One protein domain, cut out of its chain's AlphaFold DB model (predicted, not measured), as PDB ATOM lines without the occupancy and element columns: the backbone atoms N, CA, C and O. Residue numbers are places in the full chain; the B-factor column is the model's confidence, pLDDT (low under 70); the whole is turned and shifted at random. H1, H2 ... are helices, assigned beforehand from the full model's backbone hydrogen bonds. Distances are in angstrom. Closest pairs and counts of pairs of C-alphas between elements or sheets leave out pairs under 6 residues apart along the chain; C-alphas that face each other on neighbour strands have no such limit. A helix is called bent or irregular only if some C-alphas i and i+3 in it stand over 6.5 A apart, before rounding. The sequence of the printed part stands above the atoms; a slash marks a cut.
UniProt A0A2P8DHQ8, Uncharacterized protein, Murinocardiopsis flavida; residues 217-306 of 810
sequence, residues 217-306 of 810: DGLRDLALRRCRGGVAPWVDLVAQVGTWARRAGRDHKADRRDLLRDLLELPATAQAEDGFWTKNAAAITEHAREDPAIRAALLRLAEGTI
ATOM      1  N   ASP A 217      18.470  -7.479 -58.015       95.25
ATOM      2  CA  ASP A 217      18.785  -6.270 -58.786       95.25
ATOM      3  C   ASP A 217      18.041  -5.041 -58.245       95.25
ATOM      4  O   ASP A 217      18.627  -3.965 -58.127       95.25
ATOM      5  N   GLY A 218      16.778  -5.214 -57.842       94.62
ATOM      6  CA  GLY A 218      15.975  -4.169 -57.213       94.62
ATOM      7  C   GLY A 218      16.545  -3.711 -55.869       94.62
ATOM      8  O   GLY A 218      16.680  -2.508 -55.644       94.62
ATOM      9  N   LEU A 219      16.938  -4.645 -54.994       96.88
ATOM     10  CA  LEU A 219      17.531  -4.313 -53.695       96.88
ATOM     11  C   LEU A 219      18.836  -3.529 -53.858       96.88
ATOM     12  O   LEU A 219      19.025  -2.515 -53.185       96.88
ATOM     13  N   ARG A 220      19.722  -3.980 -54.756       96.31
ATOM     14  CA  ARG A 220      21.014  -3.325 -55.002       96.31
ATOM     15  C   ARG A 220      20.831  -1.904 -55.547       96.31
ATOM     16  O   ARG A 220      21.445  -0.978 -55.022       96.31
ATOM     17  N   ASP A 221      19.969  -1.715 -56.548       94.31
ATOM     18  CA  ASP A 221      19.713  -0.402 -57.169       94.31
ATOM     19  C   ASP A 221      19.094   0.593 -56.169       94.31
ATOM     20  O   ASP A 221      19.580   1.719 -56.021       94.31
ATOM     21  N   LEU A 222      18.082   0.165 -55.402       95.44
ATOM     22  CA  LEU A 222      17.442   1.010 -54.386       95.44
ATOM     23  C   LEU A 222      18.413   1.392 -53.265       95.44
ATOM     24  O   LEU A 222      18.505   2.569 -52.906       95.44
ATOM     25  N   ALA A 223      19.168   0.425 -52.736       95.25
ATOM     26  CA  ALA A 223      20.121   0.672 -51.660       95.25
ATOM     27  C   ALA A 223      21.233   1.642 -52.086       95.25
ATOM     28  O   ALA A 223      21.523   2.596 -51.363       95.25
ATOM     29  N   LEU A 224      21.815   1.453 -53.277       95.38
ATOM     30  CA  LEU A 224      22.867   2.334 -53.785       95.38
ATOM     31  C   LEU A 224      22.346   3.744 -54.076       95.38
ATOM     32  O   LEU A 224      23.024   4.715 -53.746       95.38
ATOM     33  N   ARG A 225      21.139   3.899 -54.636       93.94
ATOM     34  CA  ARG A 225      20.527   5.229 -54.832       93.94
ATOM     35  C   ARG A 225      20.246   5.929 -53.509       93.94
ATOM     36  O   ARG A 225      20.534   7.116 -53.394       93.94
ATOM     37  N   ARG A 226      19.760   5.191 -52.508       94.19
ATOM     38  CA  ARG A 226      19.572   5.703 -51.144       94.19
ATOM     39  C   ARG A 226      20.879   6.204 -50.535       94.19
ATOM     40  O   ARG A 226      20.901   7.302 -49.983       94.19
ATOM     41  N   CYS A 227      21.969   5.461 -50.721       95.56
ATOM     42  CA  CYS A 227      23.290   5.872 -50.247       95.56
ATOM     43  C   CYS A 227      23.856   7.071 -51.018       95.56
ATOM     44  O   CYS A 227      24.367   8.010 -50.407       95.56
ATOM     45  N   ARG A 228      23.677   7.114 -52.345       93.94
ATOM     46  CA  ARG A 228      24.017   8.281 -53.184       93.94
ATOM     47  C   ARG A 228      23.227   9.535 -52.792       93.94
ATOM     48  O   ARG A 228      23.747  10.635 -52.915       93.94
ATOM     49  N   GLY A 229      22.017   9.360 -52.265       89.19
ATOM     50  CA  GLY A 229      21.173  10.411 -51.690       89.19
ATOM     51  C   GLY A 229      21.612  10.951 -50.325       89.19
ATOM     52  O   GLY A 229      20.896  11.759 -49.728       89.19
ATOM     53  N   GLY A 230      22.749  10.492 -49.793       92.06
ATOM     54  CA  GLY A 230      23.272  10.946 -48.505       92.06
ATOM     55  C   GLY A 230      22.699  10.206 -47.296       92.06
ATOM     56  O   GLY A 230      22.772  10.729 -46.185       92.06
ATOM     57  N   VAL A 231      22.091   9.030 -47.481       94.06
ATOM     58  CA  VAL A 231      21.606   8.203 -46.369       94.06
ATOM     59  C   VAL A 231      22.524   7.009 -46.152       94.06
ATOM     60  O   VAL A 231      22.770   6.253 -47.079       94.06
ATOM     61  N   ALA A 232      23.002   6.809 -44.929       95.06
ATOM     62  CA  ALA A 232      23.927   5.725 -44.630       95.06
ATOM     63  C   ALA A 232      23.336   4.320 -44.913       95.06
ATOM     64  O   ALA A 232      22.118   4.119 -44.789       95.06
ATOM     65  N   PRO A 233      24.179   3.333 -45.275       97.06
ATOM     66  CA  PRO A 233      23.755   1.944 -45.390       97.06
ATOM     67  C   PRO A 233      23.303   1.402 -44.028       97.06
ATOM     68  O   PRO A 233      23.898   1.697 -42.994       97.06
ATOM     69  N   TRP A 234      22.252   0.578 -44.019       96.38
ATOM     70  CA  TRP A 234      21.798  -0.082 -42.791       96.38
ATOM     71  C   TRP A 234      22.618  -1.343 -42.502       96.38
ATOM     72  O   TRP A 234      23.147  -1.983 -43.412       96.38
ATOM     73  N   VAL A 235      22.649  -1.745 -41.230       97.06
ATOM     74  CA  VAL A 235      23.482  -2.838 -40.691       97.06
ATOM     75  C   VAL A 235      23.426  -4.132 -41.516       97.06
ATOM     76  O   VAL A 235      24.451  -4.744 -41.813       97.06
ATOM     77  N   ASP A 236      22.230  -4.556 -41.924       96.56
ATOM     78  CA  ASP A 236      22.018  -5.844 -42.594       96.56
ATOM     79  C   ASP A 236      22.115  -5.814 -44.126       96.56
ATOM     80  O   ASP A 236      21.947  -6.863 -44.753       96.56
ATOM     81  N   LEU A 237      22.366  -4.654 -44.743       97.50
ATOM     82  CA  LEU A 237      22.285  -4.472 -46.198       97.50
ATOM     83  C   LEU A 237      23.123  -5.506 -46.966       97.50
ATOM     84  O   LEU A 237      22.600  -6.238 -47.807       97.50
ATOM     85  N   VAL A 238      24.410  -5.618 -46.634       97.50
ATOM     86  CA  VAL A 238      25.356  -6.499 -47.339       97.50
ATOM     87  C   VAL A 238      24.947  -7.973 -47.224       97.50
ATOM     88  O   VAL A 238      25.033  -8.736 -48.188       97.50
ATOM     89  N   ALA A 239      24.441  -8.382 -46.058       96.19
ATOM     90  CA  ALA A 239      23.962  -9.744 -45.835       96.19
ATOM     91  C   ALA A 239      22.657 -10.040 -46.600       96.19
ATOM     92  O   ALA A 239      22.473 -11.150 -47.111       96.19
ATOM     93  N   GLN A 240      21.757  -9.056 -46.697       97.00
ATOM     94  CA  GLN A 240      20.494  -9.176 -47.430       97.00
ATOM     95  C   GLN A 240      20.728  -9.291 -48.936       97.00
ATOM     96  O   GLN A 240      20.181 -10.203 -49.559       97.00
ATOM     97  N   VAL A 241      21.595  -8.449 -49.505       97.25
ATOM     98  CA  VAL A 241      21.962  -8.533 -50.928       97.25
ATOM     99  C   VAL A 241      22.605  -9.890 -51.230       97.25
ATOM    100  O   VAL A 241      22.124 -10.608 -52.107       97.25
ATOM    101  N   GLY A 242      23.568 -10.338 -50.416       96.94
ATOM    102  CA  GLY A 242      24.183 -11.660 -50.584       96.94
ATOM    103  C   GLY A 242      23.190 -12.831 -50.470       96.94
ATOM    104  O   GLY A 242      23.362 -13.870 -51.112       96.94
ATOM    105  N   THR A 243      22.119 -12.683 -49.686       97.56
ATOM    106  CA  THR A 243      21.060 -13.700 -49.587       97.56
ATOM    107  C   THR A 243      20.244 -13.790 -50.871       97.56
ATOM    108  O   THR A 243      20.003 -14.898 -51.359       97.56
ATOM    109  N   TRP A 244      19.862 -12.653 -51.452       97.88
ATOM    110  CA  TRP A 244      19.164 -12.624 -52.735       97.88
ATOM    111  C   TRP A 244      20.059 -13.059 -53.899       97.88
ATOM    112  O   TRP A 244      19.591 -13.802 -54.758       97.88
ATOM    113  N   ALA A 245      21.354 -12.724 -53.876       97.75
ATOM    114  CA  ALA A 245      22.331 -13.199 -54.856       97.75
ATOM    115  C   ALA A 245      22.401 -14.733 -54.865       97.75
ATOM    116  O   ALA A 245      22.281 -15.362 -55.915       97.75
ATOM    117  N   ARG A 246      22.487 -15.346 -53.675       97.94
ATOM    118  CA  ARG A 246      22.491 -16.807 -53.521       97.94
ATOM    119  C   ARG A 246      21.200 -17.443 -54.035       97.94
ATOM    120  O   ARG A 246      21.258 -18.430 -54.760       97.94
ATOM    121  N   ARG A 247      20.035 -16.875 -53.694       97.69
ATOM    122  CA  ARG A 247      18.728 -17.345 -54.197       97.69
ATOM    123  C   ARG A 247      18.616 -17.230 -55.718       97.69
ATOM    124  O   ARG A 247      17.929 -18.033 -56.334       97.69
ATOM    125  N   ALA A 248      19.288 -16.250 -56.313       97.12
ATOM    126  CA  ALA A 248      19.352 -16.046 -57.755       97.12
ATOM    127  C   ALA A 248      20.404 -16.925 -58.462       97.12
ATOM    128  O   ALA A 248      20.591 -16.772 -59.666       97.12
ATOM    129  N   GLY A 249      21.115 -17.803 -57.740       96.44
ATOM    130  CA  GLY A 249      22.188 -18.628 -58.302       96.44
ATOM    131  C   GLY A 249      23.446 -17.842 -58.695       96.44
ATOM    132  O   GLY A 249      24.239 -18.330 -59.494       96.44
ATOM    133  N   ARG A 250      23.629 -16.624 -58.167       96.44
ATOM    134  CA  ARG A 250      24.799 -15.767 -58.422       96.44
ATOM    135  C   ARG A 250      25.892 -16.001 -57.378       96.44
ATOM    136  O   ARG A 250      25.621 -16.464 -56.265       96.44
ATOM    137  N   ASP A 251      27.126 -15.622 -57.709       96.00
ATOM    138  CA  ASP A 251      28.226 -15.624 -56.743       96.00
ATOM    139  C   ASP A 251      28.036 -14.518 -55.693       96.00
ATOM    140  O   ASP A 251      28.457 -13.373 -55.846       96.00
ATOM    141  N   HIS A 252      27.392 -14.889 -54.590       93.62
ATOM    142  CA  HIS A 252      27.134 -14.002 -53.462       93.62
ATOM    143  C   HIS A 252      28.397 -13.481 -52.756       93.62
ATOM    144  O   HIS A 252      28.293 -12.503 -52.019       93.62
ATOM    145  N   LYS A 253      29.569 -14.118 -52.912       92.38
ATOM    146  CA  LYS A 253      30.818 -13.595 -52.335       92.38
ATOM    147  C   LYS A 253      31.343 -12.444 -53.185       92.38
ATOM    148  O   LYS A 253      31.589 -11.368 -52.643       92.38
ATOM    149  N   ALA A 254      31.431 -12.649 -54.501       93.06
ATOM    150  CA  ALA A 254      31.810 -11.596 -55.442       93.06
ATOM    151  C   ALA A 254      30.845 -10.403 -55.373       93.06
ATOM    152  O   ALA A 254      31.285  -9.259 -55.293       93.06
ATOM    153  N   ASP A 255      29.539 -10.663 -55.296       94.06
ATOM    154  CA  ASP A 255      28.536  -9.602 -55.233       94.06
ATOM    155  C   ASP A 255      28.611  -8.773 -53.933       94.06
ATOM    156  O   ASP A 255      28.530  -7.542 -53.984       94.06
ATOM    157  N   ARG A 256      28.870  -9.411 -52.777       94.62
ATOM    158  CA  ARG A 256      29.118  -8.702 -51.506       94.62
ATOM    159  C   ARG A 256      30.355  -7.813 -51.574       94.62
ATOM    160  O   ARG A 256      30.294  -6.685 -51.089       94.62
ATOM    161  N   ARG A 257      31.448  -8.301 -52.171       93.12
ATOM    162  CA  ARG A 257      32.666  -7.507 -52.392       93.12
ATOM    163  C   ARG A 257      32.363  -6.289 -53.255       93.12
ATOM    164  O   ARG A 257      32.688  -5.171 -52.872       93.12
ATOM    165  N   ASP A 258      31.701  -6.501 -54.390       94.75
ATOM    166  CA  ASP A 258      31.379  -5.425 -55.324       94.75
ATOM    167  C   ASP A 258      30.409  -4.412 -54.706       94.75
ATOM    168  O   ASP A 258      30.505  -3.223 -54.980       94.75
ATOM    169  N   LEU A 259      29.471  -4.851 -53.861       96.56
ATOM    170  CA  LEU A 259      28.596  -3.942 -53.118       96.56
ATOM    171  C   LEU A 259      29.375  -3.121 -52.087       96.56
ATOM    172  O   LEU A 259      29.146  -1.922 -51.978       96.56
ATOM    173  N   LEU A 260      30.274  -3.748 -51.320       96.38
ATOM    174  CA  LEU A 260      31.111  -3.033 -50.355       96.38
ATOM    175  C   LEU A 260      31.981  -1.987 -51.054       96.38
ATOM    176  O   LEU A 260      32.048  -0.863 -50.569       96.38
ATOM    177  N   ARG A 261      32.574  -2.315 -52.209       95.75
ATOM    178  CA  ARG A 261      33.313  -1.346 -53.033       95.75
ATOM    179  C   ARG A 261      32.437  -0.145 -53.397       95.75
ATOM    180  O   ARG A 261      32.799   0.980 -53.068       95.75
ATOM    181  N   ASP A 262      31.259  -0.388 -53.976       96.75
ATOM    182  CA  ASP A 262      30.335   0.681 -54.379       96.75
ATOM    183  C   ASP A 262      29.860   1.532 -53.185       96.75
ATOM    184  O   ASP A 262      29.679   2.739 -53.318       96.75
ATOM    185  N   LEU A 263      29.634   0.922 -52.014       97.38
ATOM    186  CA  LEU A 263      29.214   1.637 -50.806       97.38
ATOM    187  C   LEU A 263      30.344   2.491 -50.226       97.38
ATOM    188  O   LEU A 263      30.099   3.628 -49.834       97.38
ATOM    189  N   LEU A 264      31.570   1.972 -50.159       96.19
ATOM    190  CA  LEU A 264      32.707   2.684 -49.568       96.19
ATOM    191  C   LEU A 264      33.114   3.920 -50.386       96.19
ATOM    192  O   LEU A 264      33.660   4.870 -49.833       96.19
ATOM    193  N   GLU A 265      32.797   3.963 -51.682       95.00
ATOM    194  CA  GLU A 265      32.965   5.167 -52.504       95.00
ATOM    195  C   GLU A 265      32.020   6.317 -52.111       95.00
ATOM    196  O   GLU A 265      32.273   7.471 -52.463       95.00
ATOM    197  N   LEU A 266      30.943   6.031 -51.376       94.88
ATOM    198  CA  LEU A 266      29.919   7.008 -51.020       94.88
ATOM    199  C   LEU A 266      30.228   7.652 -49.657       94.88
ATOM    200  O   LEU A 266      30.272   6.945 -48.648       94.88
ATOM    201  N   PRO A 267      30.323   8.995 -49.565       92.19
ATOM    202  CA  PRO A 267      30.583   9.689 -48.298       92.19
ATOM    203  C   PRO A 267      29.557   9.387 -47.197       92.19
ATOM    204  O   PRO A 267      29.891   9.384 -46.015       92.19
ATOM    205  N   ALA A 268      28.309   9.087 -47.577       93.50
ATOM    206  CA  ALA A 268      27.239   8.716 -46.649       93.50
ATOM    207  C   ALA A 268      27.581   7.480 -45.802       93.50
ATOM    208  O   ALA A 268      27.055   7.326 -44.701       93.50
ATOM    209  N   THR A 269      28.470   6.616 -46.293       95.69
ATOM    210  CA  THR A 269      28.893   5.399 -45.599       95.69
ATOM    211  C   THR A 269      29.675   5.705 -44.327       95.69
ATOM    212  O   THR A 269      29.534   4.964 -43.361       95.69
ATOM    213  N   ALA A 270      30.390   6.836 -44.251       92.62
ATOM    214  CA  ALA A 270      31.034   7.280 -43.009       92.62
ATOM    215  C   ALA A 270      30.026   7.477 -41.858       92.62
ATOM    216  O   ALA A 270      30.394   7.377 -40.698       92.62
ATOM    217  N   GLN A 271      28.753   7.733 -42.169       91.75
ATOM    218  CA  GLN A 271      27.692   7.935 -41.178       91.75
ATOM    219  C   GLN A 271      26.924   6.643 -40.846       91.75
ATOM    220  O   GLN A 271      25.853   6.703 -40.242       91.75
ATOM    221  N   ALA A 272      27.411   5.478 -41.287       94.19
ATOM    222  CA  ALA A 272      26.798   4.198 -40.952       94.19
ATOM    223  C   ALA A 272      26.937   3.887 -39.459       94.19
ATOM    224  O   ALA A 272      27.955   4.189 -38.844       94.19
ATOM    225  N   GLU A 273      25.909   3.249 -38.902       92.19
ATOM    226  CA  GLU A 273      25.902   2.788 -37.512       92.19
ATOM    227  C   GLU A 273      27.054   1.803 -37.247       92.19
ATOM    228  O   GLU A 273      27.392   0.995 -38.116       92.19
ATOM    229  N   ASP A 274      27.592   1.782 -36.026       90.31
ATOM    230  CA  ASP A 274      28.714   0.908 -35.632       90.31
ATOM    231  C   ASP A 274      28.458  -0.576 -35.936       90.31
ATOM    232  O   ASP A 274      29.374  -1.334 -36.271       90.31
ATOM    233  N   GLY A 275      27.188  -1.000 -35.889       93.81
ATOM    234  CA  GLY A 275      26.770  -2.353 -36.248       93.81
ATOM    235  C   GLY A 275      27.069  -2.713 -37.707       93.81
ATOM    236  O   GLY A 275      27.406  -3.862 -37.990       93.81
ATOM    237  N   PHE A 276      26.994  -1.755 -38.638       96.00
ATOM    238  CA  PHE A 276      27.373  -1.960 -40.038       96.00
ATOM    239  C   PHE A 276      28.876  -2.227 -40.156       96.00
ATOM    240  O   PHE A 276      29.276  -3.206 -40.790       96.00
ATOM    241  N   TRP A 277      29.694  -1.391 -39.517       94.38
ATOM    242  CA  TRP A 277      31.152  -1.504 -39.535       94.38
ATOM    243  C   TRP A 277      31.618  -2.804 -38.882       94.38
ATOM    244  O   TRP A 277      32.271  -3.622 -39.529       94.38
ATOM    245  N   THR A 278      31.170  -3.075 -37.657       93.19
ATOM    246  CA  THR A 278      31.508  -4.296 -36.907       93.19
ATOM    247  C   THR A 278      31.141  -5.561 -37.684       93.19
ATOM    248  O   THR A 278      31.944  -6.486 -37.795       93.19
ATOM    249  N   LYS A 279      29.946  -5.605 -38.290       95.75
ATOM    250  CA  LYS A 279      29.469  -6.778 -39.038       95.75
ATOM    251  C   LYS A 279      30.250  -7.040 -40.327       95.75
ATOM    252  O   LYS A 279      30.326  -8.189 -40.764       95.75
ATOM    253  N   ASN A 280      30.800  -5.998 -40.950       95.75
ATOM    254  CA  ASN A 280      31.494  -6.100 -42.234       95.75
ATOM    255  C   ASN A 280      33.022  -5.967 -42.125       95.75
ATOM    256  O   ASN A 280      33.691  -6.169 -43.134       95.75
ATOM    257  N   ALA A 281      33.574  -5.705 -40.935       94.12
ATOM    258  CA  ALA A 281      34.994  -5.430 -40.707       94.12
ATOM    259  C   ALA A 281      35.920  -6.461 -41.368       94.12
ATOM    260  O   ALA A 281      36.758  -6.096 -42.183       94.12
ATOM    261  N   ALA A 282      35.706  -7.756 -41.113       94.50
ATOM    262  CA  ALA A 282      36.544  -8.816 -41.678       94.50
ATOM    263  C   ALA A 282      36.535  -8.834 -43.219       94.50
ATOM    264  O   ALA A 282      37.590  -8.965 -43.833       94.50
ATOM    265  N   ALA A 283      35.361  -8.657 -43.837       94.94
ATOM    266  CA  ALA A 283      35.232  -8.628 -45.294       94.94
ATOM    267  C   ALA A 283      35.854  -7.356 -45.891       94.94
ATOM    268  O   ALA A 283      36.527  -7.423 -46.914       94.94
ATOM    269  N   ILE A 284      35.668  -6.202 -45.241       96.56
ATOM    270  CA  ILE A 284      36.285  -4.938 -45.658       96.56
ATOM    271  C   ILE A 284      37.810  -5.058 -45.597       96.56
ATOM    272  O   ILE A 284      38.468  -4.728 -46.575       96.56
ATOM    273  N   THR A 285      38.367  -5.585 -44.505       96.81
ATOM    274  CA  THR A 285      39.814  -5.783 -44.347       96.81
ATOM    275  C   THR A 285      40.382  -6.759 -45.376       96.81
ATOM    276  O   THR A 285      41.417  -6.478 -45.978       96.81
ATOM    277  N   GLU A 286      39.714  -7.893 -45.615       95.69
ATOM    278  CA  GLU A 286      40.110  -8.865 -46.644       95.69
ATOM    279  C   GLU A 286      40.137  -8.218 -48.034       95.69
ATOM    280  O   GLU A 286      41.157  -8.261 -48.718       95.69
ATOM    281  N   HIS A 287      39.059  -7.539 -48.426       95.06
ATOM    282  CA  HIS A 287      38.969  -6.912 -49.744       95.06
ATOM    283  C   HIS A 287      39.896  -5.702 -49.893       95.06
ATOM    284  O   HIS A 287      40.445  -5.491 -50.971       95.06
ATOM    285  N   ALA A 288      40.135  -4.938 -48.825       96.44
ATOM    286  CA  ALA A 288      41.090  -3.833 -48.831       96.44
ATOM    287  C   ALA A 288      42.524  -4.311 -49.098       96.44
ATOM    288  O   ALA A 288      43.286  -3.607 -49.756       96.44
ATOM    289  N   ARG A 289      42.905  -5.522 -48.672       95.25
ATOM    290  CA  ARG A 289      44.232  -6.085 -48.988       95.25
ATOM    291  C   ARG A 289      44.413  -6.355 -50.481       95.25
ATOM    292  O   ARG A 289      45.520  -6.209 -50.993       95.25
ATOM    293  N   GLU A 290      43.338  -6.682 -51.189       92.88
ATOM    294  CA  GLU A 290      43.366  -7.042 -52.611       92.88
ATOM    295  C   GLU A 290      43.112  -5.837 -53.533       92.88
ATOM    296  O   GLU A 290      43.775  -5.699 -54.560       92.88
ATOM    297  N   ASP A 291      42.208  -4.928 -53.154       94.12
ATOM    298  CA  ASP A 291      41.687  -3.869 -54.026       94.12
ATOM    299  C   ASP A 291      42.174  -2.458 -53.609       94.12
ATOM    300  O   ASP A 291      41.786  -1.951 -52.547       94.12
ATOM    301  N   PRO A 292      42.998  -1.768 -54.430       94.38
ATOM    302  CA  PRO A 292      43.437  -0.397 -54.151       94.38
ATOM    303  C   PRO A 292      42.294   0.621 -54.087       94.38
ATOM    304  O   PRO A 292      42.400   1.588 -53.334       94.38
ATOM    305  N   ALA A 293      41.191   0.416 -54.814       92.62
ATOM    306  CA  ALA A 293      40.062   1.341 -54.784       92.62
ATOM    307  C   ALA A 293      39.392   1.356 -53.402       92.62
ATOM    308  O   ALA A 293      39.027   2.422 -52.901       92.62
ATOM    309  N   ILE A 294      39.314   0.193 -52.745       95.50
ATOM    310  CA  ILE A 294      38.804   0.071 -51.372       95.50
ATOM    311  C   ILE A 294      39.745   0.769 -50.387       95.50
ATOM    312  O   ILE A 294      39.277   1.508 -49.523       95.50
ATOM    313  N   ARG A 295      41.066   0.608 -50.537       96.50
ATOM    314  CA  ARG A 295      42.054   1.313 -49.699       96.50
ATOM    315  C   ARG A 295      41.907   2.826 -49.801       96.50
ATOM    316  O   ARG A 295      41.801   3.502 -48.779       96.50
ATOM    317  N   ALA A 296      41.821   3.346 -51.024       94.44
ATOM    318  CA  ALA A 296      41.600   4.767 -51.269       94.44
ATOM    319  C   ALA A 296      40.259   5.254 -50.690       94.44
ATOM    320  O   ALA A 296      40.179   6.353 -50.143       94.44
ATOM    321  N   ALA A 297      39.205   4.439 -50.773       95.00
ATOM    322  CA  ALA A 297      37.911   4.754 -50.176       95.00
ATOM    323  C   ALA A 297      37.975   4.832 -48.642       95.00
ATOM    324  O   ALA A 297      37.483   5.800 -48.064       95.00
ATOM    325  N   LEU A 298      38.643   3.880 -47.982       95.94
ATOM    326  CA  LEU A 298      38.829   3.894 -46.528       95.94
ATOM    327  C   LEU A 298      39.589   5.141 -46.054       95.94
ATOM    328  O   LEU A 298      39.164   5.778 -45.093       95.94
ATOM    329  N   LEU A 299      40.653   5.543 -46.762       95.25
ATOM    330  CA  LEU A 299      41.401   6.770 -46.455       95.25
ATOM    331  C   LEU A 299      40.526   8.028 -46.525       95.25
ATOM    332  O   LEU A 299      40.699   8.931 -45.706       95.25
ATOM    333  N   ARG A 300      39.585   8.093 -47.481       93.31
ATOM    334  CA  ARG A 300      38.637   9.214 -47.617       93.31
ATOM    335  C   ARG A 300      37.590   9.233 -46.506       93.31
ATOM    336  O   ARG A 300      37.228  10.309 -46.042       93.31
ATOM    337  N   LEU A 301      37.092   8.068 -46.093       93.62
ATOM    338  CA  LEU A 301      36.067   7.972 -45.049       93.62
ATOM    339  C   LEU A 301      36.632   8.219 -43.644       93.62
ATOM    340  O   LEU A 301      35.897   8.710 -42.790       93.62
ATOM    341  N   ALA A 302      37.918   7.924 -43.424       91.38
ATOM    342  CA  ALA A 302      38.568   7.980 -42.117       91.38
ATOM    343  C   ALA A 302      38.367   9.312 -41.374       91.38
ATOM    344  O   ALA A 302      38.139   9.301 -40.173       91.38
ATOM    345  N   GLU A 303      38.373  10.461 -42.057       87.19
ATOM    346  CA  GLU A 303      38.165  11.766 -41.403       87.19
ATOM    347  C   GLU A 303      36.800  11.863 -40.699       87.19
ATOM    348  O   GLU A 303      36.694  12.410 -39.601       87.19
ATOM    349  N   GLY A 304      35.753  11.295 -41.303       83.62
ATOM    350  CA  GLY A 304      34.395  11.330 -40.761       83.62
ATOM    351  C   GLY A 304      34.140  10.317 -39.647       83.62
ATOM    352  O   GLY A 304      33.124  10.426 -38.962       83.62
ATOM    353  N   THR A 305      35.031   9.341 -39.470       84.00
ATOM    354  CA  THR A 305      34.781   8.169 -38.623       84.00
ATOM    355  C   THR A 305      35.800   7.989 -37.507       84.00
ATOM    356  O   THR A 305      35.428   7.549 -36.419       84.00
ATOM    357  N   ILE A 306      37.051   8.413 -37.724       84.75
ATOM    358  CA  ILE A 306      38.144   8.295 -36.755       84.75
ATOM    359  C   ILE A 306      37.757   8.930 -35.422       84.75
ATOM    360  O   ILE A 306      38.011   8.351 -34.383       84.75
TER     361      ILE A 306
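AT A GLANCE: This is residues 217 to 306 of the 810 residues of an uncharacterized protein of Murinocardiopsis flavida (UniProt A0A2P8DHQ8). Three helices, H1, H2 and H3, stand side by side in a loose up-and-down bundle, each running against the one before it. H5 crosses H3, while H6 and short H4 pack together near the end of H3. The printed part has 90 residues with six named helices, H1 to H6 in order, and no named strand: all helix. It is compact, with a radius of gyration of the C-alphas of 12.3 A and spans of 38 by 28 by 20 A.

HOW THE PARTS SIT: Start at H1, residues 217 to 228; its residues 219 to 223 only just touch H2, residues 237 to 247, with 3 pairs of C-alphas within 8 A, closest Arg 220 and Val 241 at 6.7 A. H2 forms a helical hairpin with H1 and another with the hub H3, residues 252 to 264, at a shallow tilt of 28 degrees; the closest C-alphas of H2 and H3, Gly 242 and His 252, are 4.7 A apart. H5, residues 274 to 290, only just touches H3 with 3 pairs, about perpendicular at 76 degrees, C-alphas 257 and 287 closest at 6.9 A. H6, residues 292 to 305, touches residues 261 to 264 of H3, closest C-alphas 264 and 297 at 5.6 A, and with its residues 301 to 305 touches H4, residues 267 to 271, closest C-alphas 270 and 301 at 5.5 A. H5 and H6 touch only at the corner, closest C-alphas 288 and 294 at 5.2 A. In H1, H2 and H3 every O i to N i+4 pair is within hydrogen-bond range; H5 has 10 of 13, H6 8 of 10, and H4 0 of 1, with 2 of 2 O i to N i+3 pairs.

IN THESE COORDINATES: Find C-alpha 217 at (18.785, -6.270, -58.786), where H1 begins; H3 spans 18.0 A and H5 23.8 A, with a kink of 58 degrees near residue 282. H5 is irregular, C-alphas 279 and 282 being 7.8 A apart; H6, 19.7 A long, is only just irregular, with 6.7 A from C-alpha 300 to 303, and ends at C-alpha 305 (34.781, 8.169, -38.623).

THE WHOLE: The farthest C-alphas, Gly 249 and Glu 303, are 38.3 A apart. The printed part has no cut and no long link, and no printed residue is under 70 in pLDDT.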